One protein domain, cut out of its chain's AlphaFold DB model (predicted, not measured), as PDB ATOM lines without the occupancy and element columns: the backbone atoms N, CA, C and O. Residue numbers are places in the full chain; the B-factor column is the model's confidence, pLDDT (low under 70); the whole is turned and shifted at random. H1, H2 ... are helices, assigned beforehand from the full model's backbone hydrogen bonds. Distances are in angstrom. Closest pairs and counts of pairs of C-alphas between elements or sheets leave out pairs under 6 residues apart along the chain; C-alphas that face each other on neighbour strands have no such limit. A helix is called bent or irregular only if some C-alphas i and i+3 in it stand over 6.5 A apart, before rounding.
ATOM      1  N   LEU A   2      -4.067 -25.704  -5.715       70.75
ATOM      2  CA  LEU A   2      -5.052 -25.493  -4.634       70.75
ATOM      3  C   LEU A   2      -4.537 -24.586  -3.503       70.75
ATOM      4  O   LEU A   2      -5.177 -23.592  -3.178       70.75
ATOM      5  N   ILE A   3      -3.350 -24.885  -2.964       75.88
ATOM      6  CA  ILE A   3      -2.718 -24.084  -1.903       75.88
ATOM      7  C   ILE A   3      -2.529 -22.627  -2.355       75.88
ATOM      8  O   ILE A   3      -2.932 -21.714  -1.647       75.88
ATOM      9  N   LEU A   4      -1.997 -22.400  -3.563       71.81
ATOM     10  CA  LEU A   4      -1.776 -21.055  -4.112       71.81
ATOM     11  C   LEU A   4      -3.084 -20.269  -4.279       71.81
ATOM     12  O   LEU A   4      -3.129 -19.090  -3.939       71.81
ATOM     13  N   ALA A   5      -4.150 -20.917  -4.751       73.31
ATOM     14  CA  ALA A   5      -5.461 -20.292  -4.913       73.31
ATOM     15  C   ALA A   5      -6.080 -19.896  -3.563       73.31
ATOM     16  O   ALA A   5      -6.549 -18.769  -3.411       73.31
ATOM     17  N   ILE A   6      -6.024 -20.785  -2.564       77.56
ATOM     18  CA  ILE A   6      -6.490 -20.493  -1.201       77.56
ATOM     19  C   ILE A   6      -5.679 -19.340  -0.605       77.56
ATOM     20  O   ILE A   6      -6.259 -18.369  -0.123       77.56
ATOM     21  N   CYS A   7      -4.347 -19.401  -0.683       75.25
ATOM     22  CA  CYS A   7      -3.473 -18.338  -0.194       75.25
ATOM     23  C   CYS A   7      -3.767 -16.994  -0.872       75.25
ATOM     24  O   CYS A   7      -3.819 -15.976  -0.187       75.25
ATOM     25  N   ALA A   8      -4.003 -16.977  -2.186       74.38
ATOM     26  CA  ALA A   8      -4.343 -15.760  -2.914       74.38
ATOM     27  C   ALA A   8      -5.696 -15.186  -2.465       74.38
ATOM     28  O   ALA A   8      -5.780 -13.999  -2.165       74.38
ATOM     29  N   LEU A   9      -6.741 -16.006  -2.337       80.50
ATOM     30  CA  LEU A   9      -8.050 -15.539  -1.863       80.50
ATOM     31  C   LEU A   9      -7.993 -15.017  -0.421       80.50
ATOM     32  O   LEU A   9      -8.552 -13.956  -0.133       80.50
ATOM     33  N   LEU A  10      -7.273 -15.709   0.469       83.50
ATOM     34  CA  LEU A  10      -7.033 -15.247   1.839       83.50
ATOM     35  C   LEU A  10      -6.269 -13.921   1.853       83.50
ATOM     36  O   LEU A  10      -6.647 -13.009   2.584       83.50
ATOM     37  N   LEU A  11      -5.242 -13.780   1.010       80.06
ATOM     38  CA  LEU A  11      -4.491 -12.539   0.851       80.06
ATOM     39  C   LEU A  11      -5.381 -11.404   0.334       80.06
ATOM     40  O   LEU A  11      -5.327 -10.299   0.865       80.06
ATOM     41  N   PHE A  12      -6.223 -11.655  -0.668       81.31
ATOM     42  CA  PHE A  12      -7.149 -10.656  -1.196       81.31
ATOM     43  C   PHE A  12      -8.145 -10.192  -0.125       81.31
ATOM     44  O   PHE A  12      -8.375  -8.992   0.022       81.31
ATOM     45  N   GLY A  13      -8.678 -11.132   0.663       82.06
ATOM     46  CA  GLY A  13      -9.536 -10.840   1.810       82.06
ATOM     47  C   GLY A  13      -8.817 -10.027   2.890       82.06
ATOM     48  O   GLY A  13      -9.337  -9.004   3.330       82.06
ATOM     49  N   TYR A  14      -7.599 -10.429   3.261       83.25
ATOM     50  CA  TYR A  14      -6.759  -9.719   4.228       83.25
ATOM     51  C   TYR A  14      -6.446  -8.288   3.779       83.25
ATOM     52  O   TYR A  14      -6.681  -7.346   4.530       83.25
ATOM     53  N   LEU A  15      -5.997  -8.106   2.532       79.94
ATOM     54  CA  LEU A  15      -5.742  -6.782   1.962       79.94
ATOM     55  C   LEU A  15      -7.022  -5.946   1.899       79.94
ATOM     56  O   LEU A  15      -6.978  -4.744   2.110       79.94
ATOM     57  N   GLY A  16      -8.176  -6.566   1.641       79.62
ATOM     58  CA  GLY A  16      -9.463  -5.891   1.770       79.62
ATOM     59  C   GLY A  16      -9.713  -5.396   3.199       79.62
ATOM     60  O   GLY A  16     -10.053  -4.233   3.400       79.62
ATOM     61  N   LEU A  17      -9.513  -6.233   4.215       80.94
ATOM     62  CA  LEU A  17      -9.670  -5.813   5.613       80.94
ATOM     63  C   LEU A  17      -8.699  -4.686   5.991       80.94
ATOM     64  O   LEU A  17      -9.098  -3.757   6.696       80.94
ATOM     65  N   GLN A  18      -7.467  -4.735   5.483       76.69
ATOM     66  CA  GLN A  18      -6.471  -3.686   5.678       76.69
ATOM     67  C   GLN A  18      -6.902  -2.366   5.024       76.69
ATOM     68  O   GLN A  18      -7.011  -1.366   5.728       76.69
ATOM     69  N   ASP A  19      -7.266  -2.373   3.736       75.31
ATOM     70  CA  ASP A  19      -7.762  -1.178   3.033       75.31
ATOM     71  C   ASP A  19      -8.974  -0.562   3.758       75.31
ATOM     72  O   ASP A  19      -9.112   0.658   3.857       75.31
ATOM     73  N   TYR A  20      -9.864  -1.409   4.294       77.44
ATOM     74  CA  TYR A  20     -11.036  -0.970   5.052       77.44
ATOM     75  C   TYR A  20     -10.638  -0.289   6.365       77.44
ATOM     76  O   TYR A  20     -11.169   0.772   6.708       77.44
ATOM     77  N   SER A  21      -9.704  -0.899   7.099       73.75
ATOM     78  CA  SER A  21      -9.139  -0.356   8.333       73.75
ATOM     79  C   SER A  21      -8.472   1.001   8.087       73.75
ATOM     80  O   SER A  21      -8.749   1.961   8.811       73.75
ATOM     81  N   ASP A  22      -7.678   1.114   7.023       68.62
ATOM     82  CA  ASP A  22      -6.973   2.337   6.626       68.62
ATOM     83  C   ASP A  22      -7.953   3.435   6.191       68.62
ATOM     84  O   ASP A  22      -7.876   4.587   6.631       68.62
ATOM     85  N   ALA A  23      -8.954   3.094   5.380       70.62
ATOM     86  CA  ALA A  23      -9.994   4.033   4.978       70.62
ATOM     87  C   ALA A  23     -10.809   4.542   6.182       70.62
ATOM     88  O   ALA A  23     -11.158   5.723   6.237       70.62
ATOM     89  N   LYS A  24     -11.083   3.679   7.170       71.69
ATOM     90  CA  LYS A  24     -11.791   4.048   8.403       71.69
ATOM     91  C   LYS A  24     -10.961   4.977   9.289       71.69
ATOM     92  O   LYS A  24     -11.476   6.002   9.725       71.69
ATOM     93  N   SER A  25      -9.697   4.642   9.526       63.25
ATOM     94  CA  SER A  25      -8.774   5.441  10.351       63.25
ATOM     95  C   SER A  25      -8.437   6.793   9.712       63.25
ATOM     96  O   SER A  25      -8.305   7.792  10.408       63.25
ATOM     97  N   THR A  26      -8.400   6.876   8.378       61.94
ATOM     98  CA  THR A  26      -8.240   8.152   7.658       61.94
ATOM     99  C   THR A  26      -9.529   8.971   7.496       61.94
ATOM    100  O   THR A  26      -9.482  10.028   6.867       61.94
ATOM    101  N   GLY A  27     -10.681   8.503   7.997       63.59
ATOM    102  CA  GLY A  27     -11.977   9.169   7.797       63.59
ATOM    103  C   GLY A  27     -12.431   9.227   6.329       63.59
ATOM    104  O   GLY A  27     -13.303  10.020   5.971       63.59
ATOM    105  N   ASN A  28     -11.858   8.403   5.449       69.94
ATOM    106  CA  ASN A  28     -12.106   8.442   4.011       69.94
ATOM    107  C   ASN A  28     -13.410   7.710   3.650       69.94
ATOM    108  O   ASN A  28     -13.424   6.574   3.166       69.94
ATOM    109  N   VAL A  29     -14.542   8.389   3.864       77.00
ATOM    110  CA  VAL A  29     -15.894   7.863   3.595       77.00
ATOM    111  C   VAL A  29     -16.059   7.411   2.139       77.00
ATOM    112  O   VAL A  29     -16.735   6.414   1.871       77.00
ATOM    113  N   LYS A  30     -15.422   8.110   1.188       78.50
ATOM    114  CA  LYS A  30     -15.447   7.754  -0.240       78.50
ATOM    115  C   LYS A  30     -14.818   6.375  -0.462       78.50
ATOM    116  O   LYS A  30     -15.453   5.528  -1.091       78.50
ATOM    117  N   ALA A  31     -13.624   6.132   0.082       73.50
ATOM    118  CA  ALA A  31     -12.934   4.845  -0.030       73.50
ATOM    119  C   ALA A  31     -13.747   3.698   0.596       73.50
ATOM    120  O   ALA A  31     -13.965   2.678  -0.059       73.50
ATOM    121  N   LEU A  32     -14.315   3.907   1.790       78.75
ATOM    122  CA  LEU A  32     -15.171   2.913   2.455       78.75
ATOM    123  C   LEU A  32     -16.398   2.524   1.614       78.75
ATOM    124  O   LEU A  32     -16.725   1.341   1.483       78.75
ATOM    125  N   ARG A  33     -17.101   3.508   1.031       84.31
ATOM    126  CA  ARG A  33     -18.267   3.248   0.166       84.31
ATOM    127  C   ARG A  33     -17.875   2.485  -1.095       84.31
ATOM    128  O   ARG A  33     -18.584   1.562  -1.494       84.31
ATOM    129  N   LEU A  34     -16.764   2.872  -1.717       80.88
ATOM    130  CA  LEU A  34     -16.262   2.233  -2.932       80.88
ATOM    131  C   LEU A  34     -15.912   0.768  -2.696       80.88
ATOM    132  O   LEU A  34     -16.279  -0.075  -3.508       80.88
ATOM    133  N   GLN A  35     -15.268   0.463  -1.573       80.88
ATOM    134  CA  GLN A  35     -14.904  -0.899  -1.226       80.88
ATOM    135  C   GLN A  35     -16.130  -1.785  -0.983       80.88
ATOM    136  O   GLN A  35     -16.240  -2.856  -1.581       80.88
ATOM    137  N   LYS A  36     -17.094  -1.315  -0.175       84.56
ATOM    138  CA  LYS A  36     -18.363  -2.032   0.039       84.56
ATOM    139  C   LYS A  36     -19.064  -2.303  -1.290       84.56
ATOM    140  O   LYS A  36     -19.429  -3.439  -1.573       84.56
ATOM    141  N   ARG A  37     -19.200  -1.273  -2.132       86.31
ATOM    142  CA  ARG A  37     -19.809  -1.397  -3.463       86.31
ATOM    143  C   ARG A  37     -19.056  -2.397  -4.343       86.31
ATOM    144  O   ARG A  37     -19.700  -3.164  -5.045       86.31
ATOM    145  N   GLY A  38     -17.724  -2.404  -4.290       84.94
ATOM    146  CA  GLY A  38     -16.883  -3.360  -5.008       84.94
ATOM    147  C   GLY A  38     -17.228  -4.807  -4.660       84.94
ATOM    148  O   GLY A  38     -17.508  -5.577  -5.571       84.94
ATOM    149  N   ILE A  39     -17.294  -5.132  -3.366       85.19
ATOM    150  CA  ILE A  39     -17.641  -6.474  -2.865       85.19
ATOM    151  C   ILE A  39     -19.070  -6.866  -3.260       85.19
ATOM    152  O   ILE A  39     -19.293  -7.974  -3.745       85.19
ATOM    153  N   PHE A  40     -20.039  -5.956  -3.102       87.75
ATOM    154  CA  PHE A  40     -21.425  -6.208  -3.513       87.75
ATOM    155  C   PHE A  40     -21.535  -6.520  -5.009       87.75
ATOM    156  O   PHE A  40     -22.275  -7.426  -5.384       87.75
ATOM    157  N   ILE A  41     -20.780  -5.814  -5.856       88.62
ATOM    158  CA  ILE A  41     -20.728  -6.098  -7.295       88.62
ATOM    159  C   ILE A  41     -20.132  -7.487  -7.548       88.62
ATOM    160  O   ILE A  41     -20.712  -8.237  -8.328       88.62
ATOM    161  N   SER A  42     -19.032  -7.861  -6.879       88.19
ATOM    162  CA  SER A  42     -18.417  -9.187  -7.047       88.19
ATOM    163  C   SER A  42     -19.415 -10.309  -6.749       88.19
ATOM    164  O   SER A  42     -19.610 -11.205  -7.566       88.19
ATOM    165  N   ILE A  43     -20.085 -10.226  -5.593       87.81
ATOM    166  CA  ILE A  43     -21.086 -11.212  -5.166       87.81
ATOM    167  C   ILE A  43     -22.261 -11.224  -6.146       87.81
ATOM    168  O   ILE A  43     -22.696 -12.293  -6.563       87.81
ATOM    169  N   GLY A  44     -22.739 -10.045  -6.557       89.56
ATOM    170  CA  GLY A  44     -23.834  -9.912  -7.513       89.56
ATOM    171  C   GLY A  44     -23.543 -10.593  -8.850       89.56
ATOM    172  O   GLY A  44     -24.383 -11.354  -9.323       89.56
ATOM    173  N   VAL A  45     -22.356 -10.388  -9.435       89.81
ATOM    174  CA  VAL A  45     -21.948 -11.027 -10.703       89.81
ATOM    175  C   VAL A  45     -21.913 -12.550 -10.569       89.81
ATOM    176  O   VAL A  45     -22.483 -13.242 -11.411       89.81
ATOM    177  N   ILE A  46     -21.308 -13.073  -9.499       88.62
ATOM    178  CA  ILE A  46     -21.205 -14.522  -9.263       88.62
ATOM    179  C   ILE A  46     -22.595 -15.137  -9.092       88.62
ATOM    180  O   ILE A  46     -22.961 -16.064  -9.811       88.62
ATOM    181  N   VAL A  47     -23.381 -14.612  -8.148       88.94
ATOM    182  CA  VAL A  47     -24.684 -15.183  -7.783       88.94
ATOM    183  C   VAL A  47     -25.658 -15.093  -8.950       88.94
ATOM    184  O   VAL A  47     -26.287 -16.093  -9.280       88.94
ATOM    185  N   SER A  48     -25.757 -13.939  -9.618       90.12
ATOM    186  CA  SER A  48     -26.664 -13.786 -10.765       90.12
ATOM    187  C   SER A  48     -26.317 -14.740 -11.907       90.12
ATOM    188  O   SER A  48     -27.217 -15.380 -12.445       90.12
ATOM    189  N   SER A  49     -25.033 -14.908 -12.228       88.94
ATOM    190  CA  SER A  49     -24.594 -15.803 -13.307       88.94
ATOM    191  C   SER A  49     -24.817 -17.278 -12.966       88.94
ATOM    192  O   SER A  49     -25.251 -18.049 -13.820       88.94
ATOM    193  N   LEU A  50     -24.575 -17.680 -11.712       88.00
ATOM    194  CA  LEU A  50     -24.852 -19.042 -11.251       88.00
ATOM    195  C   LEU A  50     -26.351 -19.348 -11.244       88.00
ATOM    196  O   LEU A  50     -26.750 -20.386 -11.763       88.00
ATOM    197  N   LEU A  51     -27.189 -18.449 -10.714       88.81
ATOM    198  CA  LEU A  51     -28.647 -18.612 -10.743       88.81
ATOM    199  C   LEU A  51     -29.164 -18.691 -12.183       88.81
ATOM    200  O   LEU A  51     -30.021 -19.523 -12.488       88.81
ATOM    201  N   LEU A  52     -28.615 -17.858 -13.071       89.31
ATOM    202  CA  LEU A  52     -28.988 -17.844 -14.476       89.31
ATOM    203  C   LEU A  52     -28.708 -19.200 -15.137       89.31
ATOM    204  O   LEU A  52     -29.617 -19.782 -15.716       89.31
ATOM    205  N   VAL A  53     -27.494 -19.737 -15.010       87.88
ATOM    206  CA  VAL A  53     -27.093 -20.971 -15.710       87.88
ATOM    207  C   VAL A  53     -27.579 -22.250 -15.025       87.88
ATOM    208  O   VAL A  53     -27.847 -23.228 -15.713       87.88
ATOM    209  N   LEU A  54     -27.697 -22.279 -13.695       88.00
ATOM    210  CA  LEU A  54     -28.065 -23.500 -12.965       88.00
ATOM    211  C   LEU A  54     -29.575 -23.669 -12.779       88.00
ATOM    212  O   LEU A  54     -30.032 -24.800 -12.646       88.00
ATOM    213  N   LEU A  55     -30.342 -22.574 -12.734       88.19
ATOM    214  CA  LEU A  55     -31.770 -22.623 -12.404       88.19
ATOM    215  C   LEU A  55     -32.650 -22.067 -13.522       88.19
ATOM    216  O   LEU A  55     -33.616 -22.711 -13.920       88.19
ATOM    217  N   ILE A  56     -32.333 -20.872 -14.024       90.69
ATOM    218  CA  ILE A  56     -33.239 -20.131 -14.912       90.69
ATOM    219  C   ILE A  56     -33.156 -20.660 -16.347       90.69
ATOM    220  O   ILE A  56     -34.157 -21.111 -16.899       90.69
ATOM    221  N   LEU A  57     -31.973 -20.627 -16.963       90.50
ATOM    222  CA  LEU A  57     -31.800 -21.011 -18.362       90.50
ATOM    223  C   LEU A  57     -32.133 -22.486 -18.631       90.50
ATOM    224  O   LEU A  57     -32.824 -22.723 -19.620       90.50
ATOM    225  N   PRO A  58     -31.759 -23.468 -17.783       89.81
ATOM    226  CA  PRO A  58     -32.144 -24.859 -18.010       89.81
ATOM    227  C   PRO A  58     -33.657 -25.071 -17.991       89.81
ATOM    228  O   PRO A  58     -34.156 -25.941 -18.696       89.81
ATOM    229  N   HIS A  59     -34.394 -24.271 -17.213       91.00
ATOM    230  CA  HIS A  59     -35.852 -24.344 -17.154       91.00
ATOM    231  C   HIS A  59     -36.526 -23.679 -18.365       91.00
ATOM    232  O   HIS A  59     -37.547 -24.168 -18.837       91.00
ATOM    233  N   ILE A  60     -35.955 -22.581 -18.879       91.12
ATOM    234  CA  ILE A  60     -36.511 -21.830 -20.019       91.12
ATOM    235  C   ILE A  60     -36.136 -22.467 -21.361       91.12
ATOM    236  O   ILE A  60     -36.971 -22.565 -22.255       91.12
ATOM    237  N   LEU A  61     -34.869 -22.846 -21.521       90.06
ATOM    238  CA  LEU A  61     -34.287 -23.268 -22.796       90.06
ATOM    239  C   LEU A  61     -34.042 -24.782 -22.863       90.06
ATOM    240  O   LEU A  61     -33.961 -25.331 -23.957       90.06
ATOM    241  N   GLY A  62     -33.953 -25.455 -21.713       87.75
ATOM    242  CA  GLY A  62     -33.527 -26.851 -21.598       87.75
ATOM    243  C   GLY A  62     -32.041 -26.973 -21.246       87.75
ATOM    244  O   GLY A  62     -31.215 -26.178 -21.686       87.75
ATOM    245  N   ALA A  63     -31.680 -27.985 -20.453       81.69
ATOM    246  CA  ALA A  63     -30.303 -28.191 -19.977       81.69
ATOM    247  C   ALA A  63     -29.296 -28.530 -21.095       81.69
ATOM    248  O   ALA A  63     -28.100 -28.248 -20.950       81.69
ATOM    249  N   GLU A  64     -29.798 -29.113 -22.185       84.25
ATOM    250  CA  GLU A  64     -29.062 -29.468 -23.406       84.25
ATOM    251  C   GLU A  64     -29.233 -28.422 -24.517       84.25
ATOM    252  O   GLU A  64     -28.854 -28.661 -25.661       84.25
ATOM    253  N   PHE A  65     -29.817 -27.258 -24.205       84.62
ATOM    254  CA  PHE A  65     -29.927 -26.181 -25.176       84.62
ATOM    255  C   PHE A  65     -28.548 -25.769 -25.682       84.62
ATOM    256  O   PHE A  65     -27.672 -25.399 -24.901       84.62
ATOM    257  N   ALA A  66     -28.409 -25.763 -26.998       79.50
ATOM    258  CA  ALA A  66     -27.283 -25.193 -27.703       79.50
ATOM    259  C   ALA A  66     -27.847 -24.333 -28.833       79.50
ATOM    260  O   ALA A  66     -28.522 -24.828 -29.742       79.50
ATOM    261  N   ASP A 305      -6.446   1.391  -4.371       74.19
ATOM    262  CA  ASP A 305      -7.390   0.490  -3.679       74.19
ATOM    263  C   ASP A 305      -8.656   0.263  -4.497       74.19
ATOM    264  O   ASP A 305      -9.084  -0.872  -4.719       74.19
ATOM    265  N   ARG A 306      -9.194   1.344  -5.060       81.81
ATOM    266  CA  ARG A 306     -10.354   1.285  -5.944       81.81
ATOM    267  C   ARG A 306     -10.036   0.527  -7.232       81.81
ATOM    268  O   ARG A 306     -10.857  -0.274  -7.677       81.81
ATOM    269  N   ASN A 307      -8.870   0.767  -7.825       86.69
ATOM    270  CA  ASN A 307      -8.462   0.147  -9.084       86.69
ATOM    271  C   ASN A 307      -8.266  -1.371  -8.939       86.69
ATOM    272  O   ASN A 307      -8.665  -2.107  -9.837       86.69
ATOM    273  N   LYS A 308      -7.774  -1.850  -7.785       87.19
ATOM    274  CA  LYS A 308      -7.681  -3.289  -7.455       87.19
ATOM    275  C   LYS A 308      -9.049  -3.976  -7.532       87.19
ATOM    276  O   LYS A 308      -9.213  -4.940  -8.274       87.19
ATOM    277  N   PHE A 309     -10.050  -3.460  -6.809       86.12
ATOM    278  CA  PHE A 309     -11.403  -4.037  -6.811       86.12
ATOM    279  C   PHE A 309     -12.106  -3.897  -8.164       86.12
ATOM    280  O   PHE A 309     -12.842  -4.790  -8.576       86.12
ATOM    281  N   ARG A 310     -11.887  -2.783  -8.869       90.81
ATOM    282  CA  ARG A 310     -12.432  -2.590 -10.216       90.81
ATOM    283  C   ARG A 310     -11.870  -3.607 -11.199       90.81
ATOM    284  O   ARG A 310     -12.661  -4.242 -11.883       90.81
ATOM    285  N   LEU A 311     -10.548  -3.791 -11.237       93.38
ATOM    286  CA  LEU A 311      -9.916  -4.770 -12.121       93.38
ATOM    287  C   LEU A 311     -10.386  -6.189 -11.790       93.38
ATOM    288  O   LEU A 311     -10.810  -6.905 -12.692       93.38
ATOM    289  N   PHE A 312     -10.410  -6.551 -10.501       93.12
ATOM    290  CA  PHE A 312     -10.960  -7.827 -10.032       93.12
ATOM    291  C   PHE A 312     -12.371  -8.064 -10.592       93.12
ATOM    292  O   PHE A 312     -12.635  -9.104 -11.186       93.12
ATOM    293  N   ASN A 313     -13.261  -7.076 -10.466       93.25
ATOM    294  CA  ASN A 313     -14.644  -7.184 -10.929       93.25
ATOM    295  C   ASN A 313     -14.788  -7.238 -12.453       93.25
ATOM    296  O   ASN A 313     -15.657  -7.953 -12.942       93.25
ATOM    297  N   LEU A 314     -13.962  -6.507 -13.205       95.75
ATOM    298  CA  LEU A 314     -13.981  -6.563 -14.670       95.75
ATOM    299  C   LEU A 314     -13.528  -7.939 -15.182       95.75
ATOM    300  O   LEU A 314     -14.176  -8.512 -16.055       95.75
ATOM    301  N   LEU A 315     -12.467  -8.504 -14.600       96.06
ATOM    302  CA  LEU A 315     -11.995  -9.849 -14.948       96.06
ATOM    303  C   LEU A 315     -12.996 -10.935 -14.521       96.06
ATOM    304  O   LEU A 315     -13.238 -11.883 -15.266       96.06
ATOM    305  N   LEU A 316     -13.637 -10.764 -13.360       94.62
ATOM    306  CA  LEU A 316     -14.716 -11.636 -12.892       94.62
ATOM    307  C   LEU A 316     -15.922 -11.597 -13.840       94.62
ATOM    308  O   LEU A 316     -16.515 -12.633 -14.129       94.62
ATOM    309  N   PHE A 317     -16.262 -10.411 -14.352       95.50
ATOM    310  CA  PHE A 317     -17.331 -10.238 -15.330       95.50
ATOM    311  C   PHE A 317     -17.032 -10.964 -16.647       95.50
ATOM    312  O   PHE A 317     -17.921 -11.635 -17.159       95.50
ATOM    313  N   ILE A 318     -15.796 -10.913 -17.164       96.00
ATOM    314  CA  ILE A 318     -15.406 -11.717 -18.339       96.00
ATOM    315  C   ILE A 318     -15.587 -13.208 -18.048       96.00
ATOM    316  O   ILE A 318     -16.201 -13.914 -18.844       96.00
ATOM    317  N   MET A 319     -15.088 -13.680 -16.903       95.06
ATOM    318  CA  MET A 319     -15.123 -15.099 -16.550       95.06
ATOM    319  C   MET A 319     -16.556 -15.641 -16.475       95.06
ATOM    320  O   MET A 319     -16.870 -16.671 -17.072       95.06
ATOM    321  N   PHE A 320     -17.450 -14.935 -15.780       95.31
ATOM    322  CA  PHE A 320     -18.845 -15.358 -15.649       95.31
ATOM    323  C   PHE A 320     -19.699 -15.035 -16.883       95.31
ATOM    324  O   PHE A 320     -20.631 -15.776 -17.186       95.31
ATOM    325  N   GLY A 321     -19.353 -14.000 -17.652       95.75
ATOM    326  CA  GLY A 321     -19.925 -13.775 -18.978       95.75
ATOM    327  C   GLY A 321     -19.601 -14.926 -19.930       95.75
ATOM    328  O   GLY A 321     -20.484 -15.410 -20.635       95.75
ATOM    329  N   GLY A 322     -18.360 -15.422 -19.899       95.62
ATOM    330  CA  GLY A 322     -17.931 -16.608 -20.637       95.62
ATOM    331  C   GLY A 322     -18.692 -17.863 -20.243       95.62
ATOM    332  O   GLY A 322     -19.126 -18.607 -21.112       95.62
ATOM    333  N   TYR A 323     -18.931 -18.062 -18.946       95.38
ATOM    334  CA  TYR A 323     -19.750 -19.167 -18.442       95.38
ATOM    335  C   TYR A 323     -21.172 -19.156 -19.023       95.38
ATOM    336  O   TYR A 323     -21.650 -20.181 -19.507       95.38
ATOM    337  N   VAL A 324     -21.821 -17.987 -19.058       95.31
ATOM    338  CA  VAL A 324     -23.139 -17.831 -19.694       95.31
ATOM    339  C   VAL A 324     -23.055 -18.061 -21.207       95.31
ATOM    340  O   VAL A 324     -23.905 -18.744 -21.769       95.31
ATOM    341  N   ALA A 325     -22.031 -17.539 -21.884       95.25
ATOM    342  CA  ALA A 325     -21.873 -17.713 -23.328       95.25
ATOM    343  C   ALA A 325     -21.620 -19.177 -23.725       95.25
ATOM    344  O   ALA A 325     -22.221 -19.666 -24.677       95.25
ATOM    345  N   ILE A 326     -20.791 -19.899 -22.969       94.38
ATOM    346  CA  ILE A 326     -20.529 -21.325 -23.185       94.38
ATOM    347  C   ILE A 326     -21.794 -22.144 -22.931       94.38
ATOM    348  O   ILE A 326     -22.052 -23.063 -23.699       94.38
ATOM    349  N   TYR A 327     -22.621 -21.785 -21.940       93.75
ATOM    350  CA  TYR A 327     -23.944 -22.401 -21.784       93.75
ATOM    351  C   TYR A 327     -24.782 -22.231 -23.052       93.75
ATOM    352  O   TYR A 327     -25.368 -23.190 -23.538       93.75
ATOM    353  N   LEU A 328     -24.830 -21.016 -23.604       92.69
ATOM    354  CA  LEU A 328     -25.650 -20.741 -24.781       92.69
ATOM    355  C   LEU A 328     -25.170 -21.506 -26.018       92.69
ATOM    356  O   LEU A 328     -26.000 -21.823 -26.856       92.69
ATOM    357  N   ILE A 329     -23.873 -21.794 -26.146       91.75
ATOM    358  CA  ILE A 329     -23.300 -22.470 -27.323       91.75
ATOM    359  C   ILE A 329     -23.268 -23.996 -27.153       91.75
ATOM    360  O   ILE A 329     -23.501 -24.719 -28.114       91.75
ATOM    361  N   ASN A 330     -22.961 -24.482 -25.948       91.38
ATOM    362  CA  ASN A 330     -22.584 -25.877 -25.686       91.38
ATOM    363  C   ASN A 330     -23.402 -26.539 -24.556       91.38
ATOM    364  O   ASN A 330     -23.130 -27.680 -24.180       91.38
ATOM    365  N   GLY A 331     -24.375 -25.834 -23.975       91.50
ATOM    366  CA  GLY A 331     -25.222 -26.329 -22.892       91.50
ATOM    367  C   GLY A 331     -24.589 -26.279 -21.495       91.50
ATOM    368  O   GLY A 331     -23.440 -25.878 -21.278       91.50
ATOM    369  N   SER A 332     -25.371 -26.702 -20.499       90.62
ATOM    370  CA  SER A 332     -25.008 -26.595 -19.074       90.62
ATOM    371  C   SER A 332     -23.804 -27.434 -18.653       90.62
ATOM    372  O   SER A 332     -23.006 -26.979 -17.834       90.62
ATOM    373  N   GLY A 333     -23.638 -28.632 -19.218       91.31
ATOM    374  CA  GLY A 333     -22.507 -29.509 -18.903       91.31
ATOM    375  C   GLY A 333     -21.163 -28.859 -19.237       91.31
ATOM    376  O   GLY A 333     -20.277 -28.794 -18.383       91.31
ATOM    377  N   ALA A 334     -21.049 -28.298 -20.444       92.69
ATOM    378  CA  ALA A 334     -19.863 -27.587 -20.913       92.69
ATOM    379  C   ALA A 334     -19.562 -26.335 -20.078       92.69
ATOM    380  O   ALA A 334     -18.419 -26.110 -19.678       92.69
ATOM    381  N   ALA A 335     -20.591 -25.544 -19.762       92.38
ATOM    382  CA  ALA A 335     -20.438 -24.363 -18.919       92.38
ATOM    383  C   ALA A 335     -19.913 -24.739 -17.521       92.38
ATOM    384  O   ALA A 335     -18.970 -24.130 -17.010       92.38
ATOM    385  N   ASN A 336     -20.487 -25.778 -16.907       92.00
ATOM    386  CA  ASN A 336     -20.065 -26.260 -15.594       92.00
ATOM    387  C   ASN A 336     -18.615 -26.758 -15.606       92.00
ATOM    388  O   ASN A 336     -17.865 -26.452 -14.676       92.00
ATOM    389  N   ALA A 337     -18.208 -27.477 -16.658       93.00
ATOM    390  CA  ALA A 337     -16.825 -27.911 -16.847       93.00
ATOM    391  C   ALA A 337     -15.868 -26.712 -16.971       93.00
ATOM    392  O   ALA A 337     -14.887 -26.639 -16.237       93.00
ATOM    393  N   PHE A 338     -16.212 -25.706 -17.785       93.50
ATOM    394  CA  PHE A 338     -15.410 -24.489 -17.963       93.50
ATOM    395  C   PHE A 338     -15.077 -23.783 -16.639       93.50
ATOM    396  O   PHE A 338     -13.928 -23.391 -16.409       93.50
ATOM    397  N   ILE A 339     -16.058 -23.637 -15.740       90.44
ATOM    398  CA  ILE A 339     -15.803 -23.059 -14.416       90.44
ATOM    399  C   ILE A 339     -15.025 -24.034 -13.536       90.44
ATOM    400  O   ILE A 339     -14.039 -23.624 -12.927       90.44
ATOM    401  N   LYS A 340     -15.440 -25.303 -13.454       89.56
ATOM    402  CA  LYS A 340     -14.861 -26.285 -12.527       89.56
ATOM    403  C   LYS A 340     -13.386 -26.561 -12.816       89.56
ATOM    404  O   LYS A 340     -12.576 -26.513 -11.890       89.56
ATOM    405  N   ASP A 341     -13.041 -26.796 -14.076       88.44
ATOM    406  CA  ASP A 341     -11.695 -27.203 -14.487       88.44
ATOM    407  C   ASP A 341     -10.696 -26.047 -14.335       88.44
ATOM    408  O   ASP A 341      -9.537 -26.246 -13.969       88.44
ATOM    409  N   GLY A 342     -11.163 -24.810 -14.529       85.88
ATOM    410  CA  GLY A 342     -10.352 -23.604 -14.402       85.88
ATOM    411  C   GLY A 342     -10.388 -22.921 -13.031       85.88
ATOM    412  O   GLY A 342      -9.591 -22.011 -12.810       85.88
ATOM    413  N   LEU A 343     -11.281 -23.298 -12.106       85.75
ATOM    414  CA  LEU A 343     -11.638 -22.469 -10.941       85.75
ATOM    415  C   LEU A 343     -10.428 -22.040 -10.108       85.75
ATOM    416  O   LEU A 343     -10.245 -20.852  -9.836       85.75
ATOM    417  N   LEU A 344      -9.600 -23.003  -9.695       87.44
ATOM    418  CA  LEU A 344      -8.447 -22.741  -8.832       87.44
ATOM    419  C   LEU A 344      -7.398 -21.892  -9.550       87.44
ATOM    420  O   LEU A 344      -6.859 -20.946  -8.977       87.44
ATOM    421  N   TYR A 345      -7.125 -22.227 -10.809       89.94
ATOM    422  CA  TYR A 345      -6.143 -21.536 -11.631       89.94
ATOM    423  C   TYR A 345      -6.561 -20.092 -11.920       89.94
ATOM    424  O   TYR A 345      -5.825 -19.159 -11.605       89.94
ATOM    425  N   ASN A 346      -7.782 -19.904 -12.419       91.56
ATOM    426  CA  ASN A 346      -8.319 -18.596 -12.775       91.56
ATOM    427  C   ASN A 346      -8.474 -17.709 -11.538       91.56
ATOM    428  O   ASN A 346      -8.123 -16.538 -11.595       91.56
ATOM    429  N   SER A 347      -8.905 -18.257 -10.394       89.44
ATOM    430  CA  SER A 347      -9.001 -17.488  -9.142       89.44
ATOM    431  C   SER A 347      -7.637 -16.985  -8.671       89.44
ATOM    432  O   SER A 347      -7.517 -15.835  -8.249       89.44
ATOM    433  N   TYR A 348      -6.603 -17.828  -8.761       92.38
ATOM    434  CA  TYR A 348      -5.236 -17.441  -8.423       92.38
ATOM    435  C   TYR A 348      -4.730 -16.317  -9.335       92.38
ATOM    436  O   TYR A 348      -4.318 -15.274  -8.829       92.38
ATOM    437  N   ILE A 349      -4.819 -16.487 -10.660       95.31
ATOM    438  CA  ILE A 349      -4.362 -15.484 -11.635       95.31
ATOM    439  C   ILE A 349      -5.151 -14.175 -11.502       95.31
ATOM    440  O   ILE A 349      -4.559 -13.098 -11.489       95.31
ATOM    441  N   LEU A 350      -6.470 -14.252 -11.330       94.31
ATOM    442  CA  LEU A 350      -7.342 -13.090 -11.175       94.31
ATOM    443  C   LEU A 350      -6.944 -12.255  -9.950       94.31
ATOM    444  O   LEU A 350      -6.773 -11.037 -10.064       94.31
ATOM    445  N   VAL A 351      -6.744 -12.889  -8.789       92.25
ATOM    446  CA  VAL A 351      -6.253 -12.189  -7.591       92.25
ATOM    447  C   VAL A 351      -4.853 -11.632  -7.825       92.25
ATOM    448  O   VAL A 351      -4.579 -10.486  -7.464       92.25
ATOM    449  N   TYR A 352      -3.973 -12.434  -8.419       94.75
ATOM    450  CA  TYR A 352      -2.587 -12.059  -8.647       94.75
ATOM    451  C   TYR A 352      -2.473 -10.796  -9.500       94.75
ATOM    452  O   TYR A 352      -1.759  -9.866  -9.118       94.75
ATOM    453  N   LEU A 353      -3.233 -10.720 -10.593       95.88
ATOM    454  CA  LEU A 353      -3.336  -9.531 -11.431       95.88
ATOM    455  C   LEU A 353      -3.930  -8.364 -10.651       95.88
ATOM    456  O   LEU A 353      -3.292  -7.320 -10.561       95.88
ATOM    457  N   ALA A 354      -5.101  -8.534 -10.028       93.25
ATOM    458  CA  ALA A 354      -5.782  -7.450  -9.321       93.25
ATOM    459  C   ALA A 354      -4.897  -6.788  -8.249       93.25
ATOM    460  O   ALA A 354      -4.862  -5.559  -8.141       93.25
ATOM    461  N   VAL A 355      -4.165  -7.592  -7.471       91.00
ATOM    462  CA  VAL A 355      -3.257  -7.102  -6.426       91.00
ATOM    463  C   VAL A 355      -1.993  -6.490  -7.033       91.00
ATOM    464  O   VAL A 355      -1.699  -5.330  -6.741       91.00
ATOM    465  N   SER A 356      -1.293  -7.213  -7.915       92.62
ATOM    466  CA  SER A 356      -0.009  -6.761  -8.478       92.62
ATOM    467  C   SER A 356      -0.172  -5.497  -9.312       92.62
ATOM    468  O   SER A 356       0.532  -4.518  -9.113       92.62
ATOM    469  N   PHE A 357      -1.168  -5.443 -10.191       92.75
ATOM    470  CA  PHE A 357      -1.423  -4.262 -11.019       92.75
ATOM    471  C   PHE A 357      -1.980  -3.088 -10.234       92.75
ATOM    472  O   PHE A 357      -1.829  -1.929 -10.639       92.75
ATOM    473  N   GLY A 358      -2.575  -3.390  -9.088       86.56
ATOM    474  CA  GLY A 358      -2.876  -2.412  -8.084       86.56
ATOM    475  C   GLY A 358      -1.628  -1.799  -7.436       86.56
ATOM    476  O   GLY A 358      -1.695  -0.653  -6.998       86.56
ATOM    477  N   SER A 359      -0.518  -2.520  -7.331       85.62
ATOM    478  CA  SER A 359       0.687  -2.071  -6.637       85.62
ATOM    479  C   SER A 359       1.368  -0.909  -7.360       85.62
ATOM    480  O   SER A 359       2.062  -1.105  -8.355       85.62
ATOM    481  N   ILE A 360       1.148   0.311  -6.872       85.69
ATOM    482  CA  ILE A 360       1.669   1.551  -7.450       85.69
ATOM    483  C   ILE A 360       2.106   2.440  -6.297       85.69
ATOM    484  O   ILE A 360       1.344   2.649  -5.349       85.69
TER     485      ILE A 360
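Overview. This is residues 2 to 66 and 305 to 360 of the 503 residues of the protein "Putative membrane protein" of Owenweeksia hongkongensis (strain DSM 17368 / CIP 108786 / JCM 12287 / NRRL B-23963 / UST20020801) (UniProt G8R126). Long helices make an elongated body: H3 folds back on itself as arms H3a and H3b, H2 lies beside H3a, and H1 runs slantwise from H2 to H3b. The printed part has 121 residues, with three named helices in the order H1, H2, H3 along the chain and no named strand; the helices hold 111 of these residues, and the class is all helix. The whole is only just loose, close to compact, with a radius of gyration of the C-alphas of 16.5 A and spans of 53 by 29 by 19 A.

Along the chain. H3, residues 305 to 358, was assigned as one helix by its hydrogen bonds but is bent: C-alphas 329 and 332 are 9.4 A apart. Its arms are H3a, 305 to 329, 36.6 A, and H3b, 332 to 358, 34.6 A, ending at (-2.876, -2.412, -8.084). H2, 29 to 61, spans 44.8 A. H1, 2 to 25, spans 34.6 A from C-alpha 2 at (-5.052, -25.493, -4.634).

Arrangement. H3a touches H3b (C-alphas of Lys 308 and Gly 358 closest, 4.9 A), opposite ways at a shallow tilt of 16 degrees. H2 touches H3a (Ser 42 and Asn 313, C-alphas 5.8 A), the same way at 5 degrees. H1, by residues 2 to 12 alone, touches H3b (Ala 5 and Tyr 348, C-alphas 4.5 A) at a steep tilt of 49 degrees. H1, H2 and H3a form a bundle, a group of neighbouring helices. Every O i to N i+4 pair is within hydrogen-bond range in H1 and H3a, 26 of 29 in H2, 20 of 23 in H3b.

Size, cuts and confidence. Residues 67 to 304 are cut out; C-alphas 66 and 305 are 40.4 A apart. The H1 to H2 link is tight. Residues 22 and 25 to 28 have pLDDT under 70.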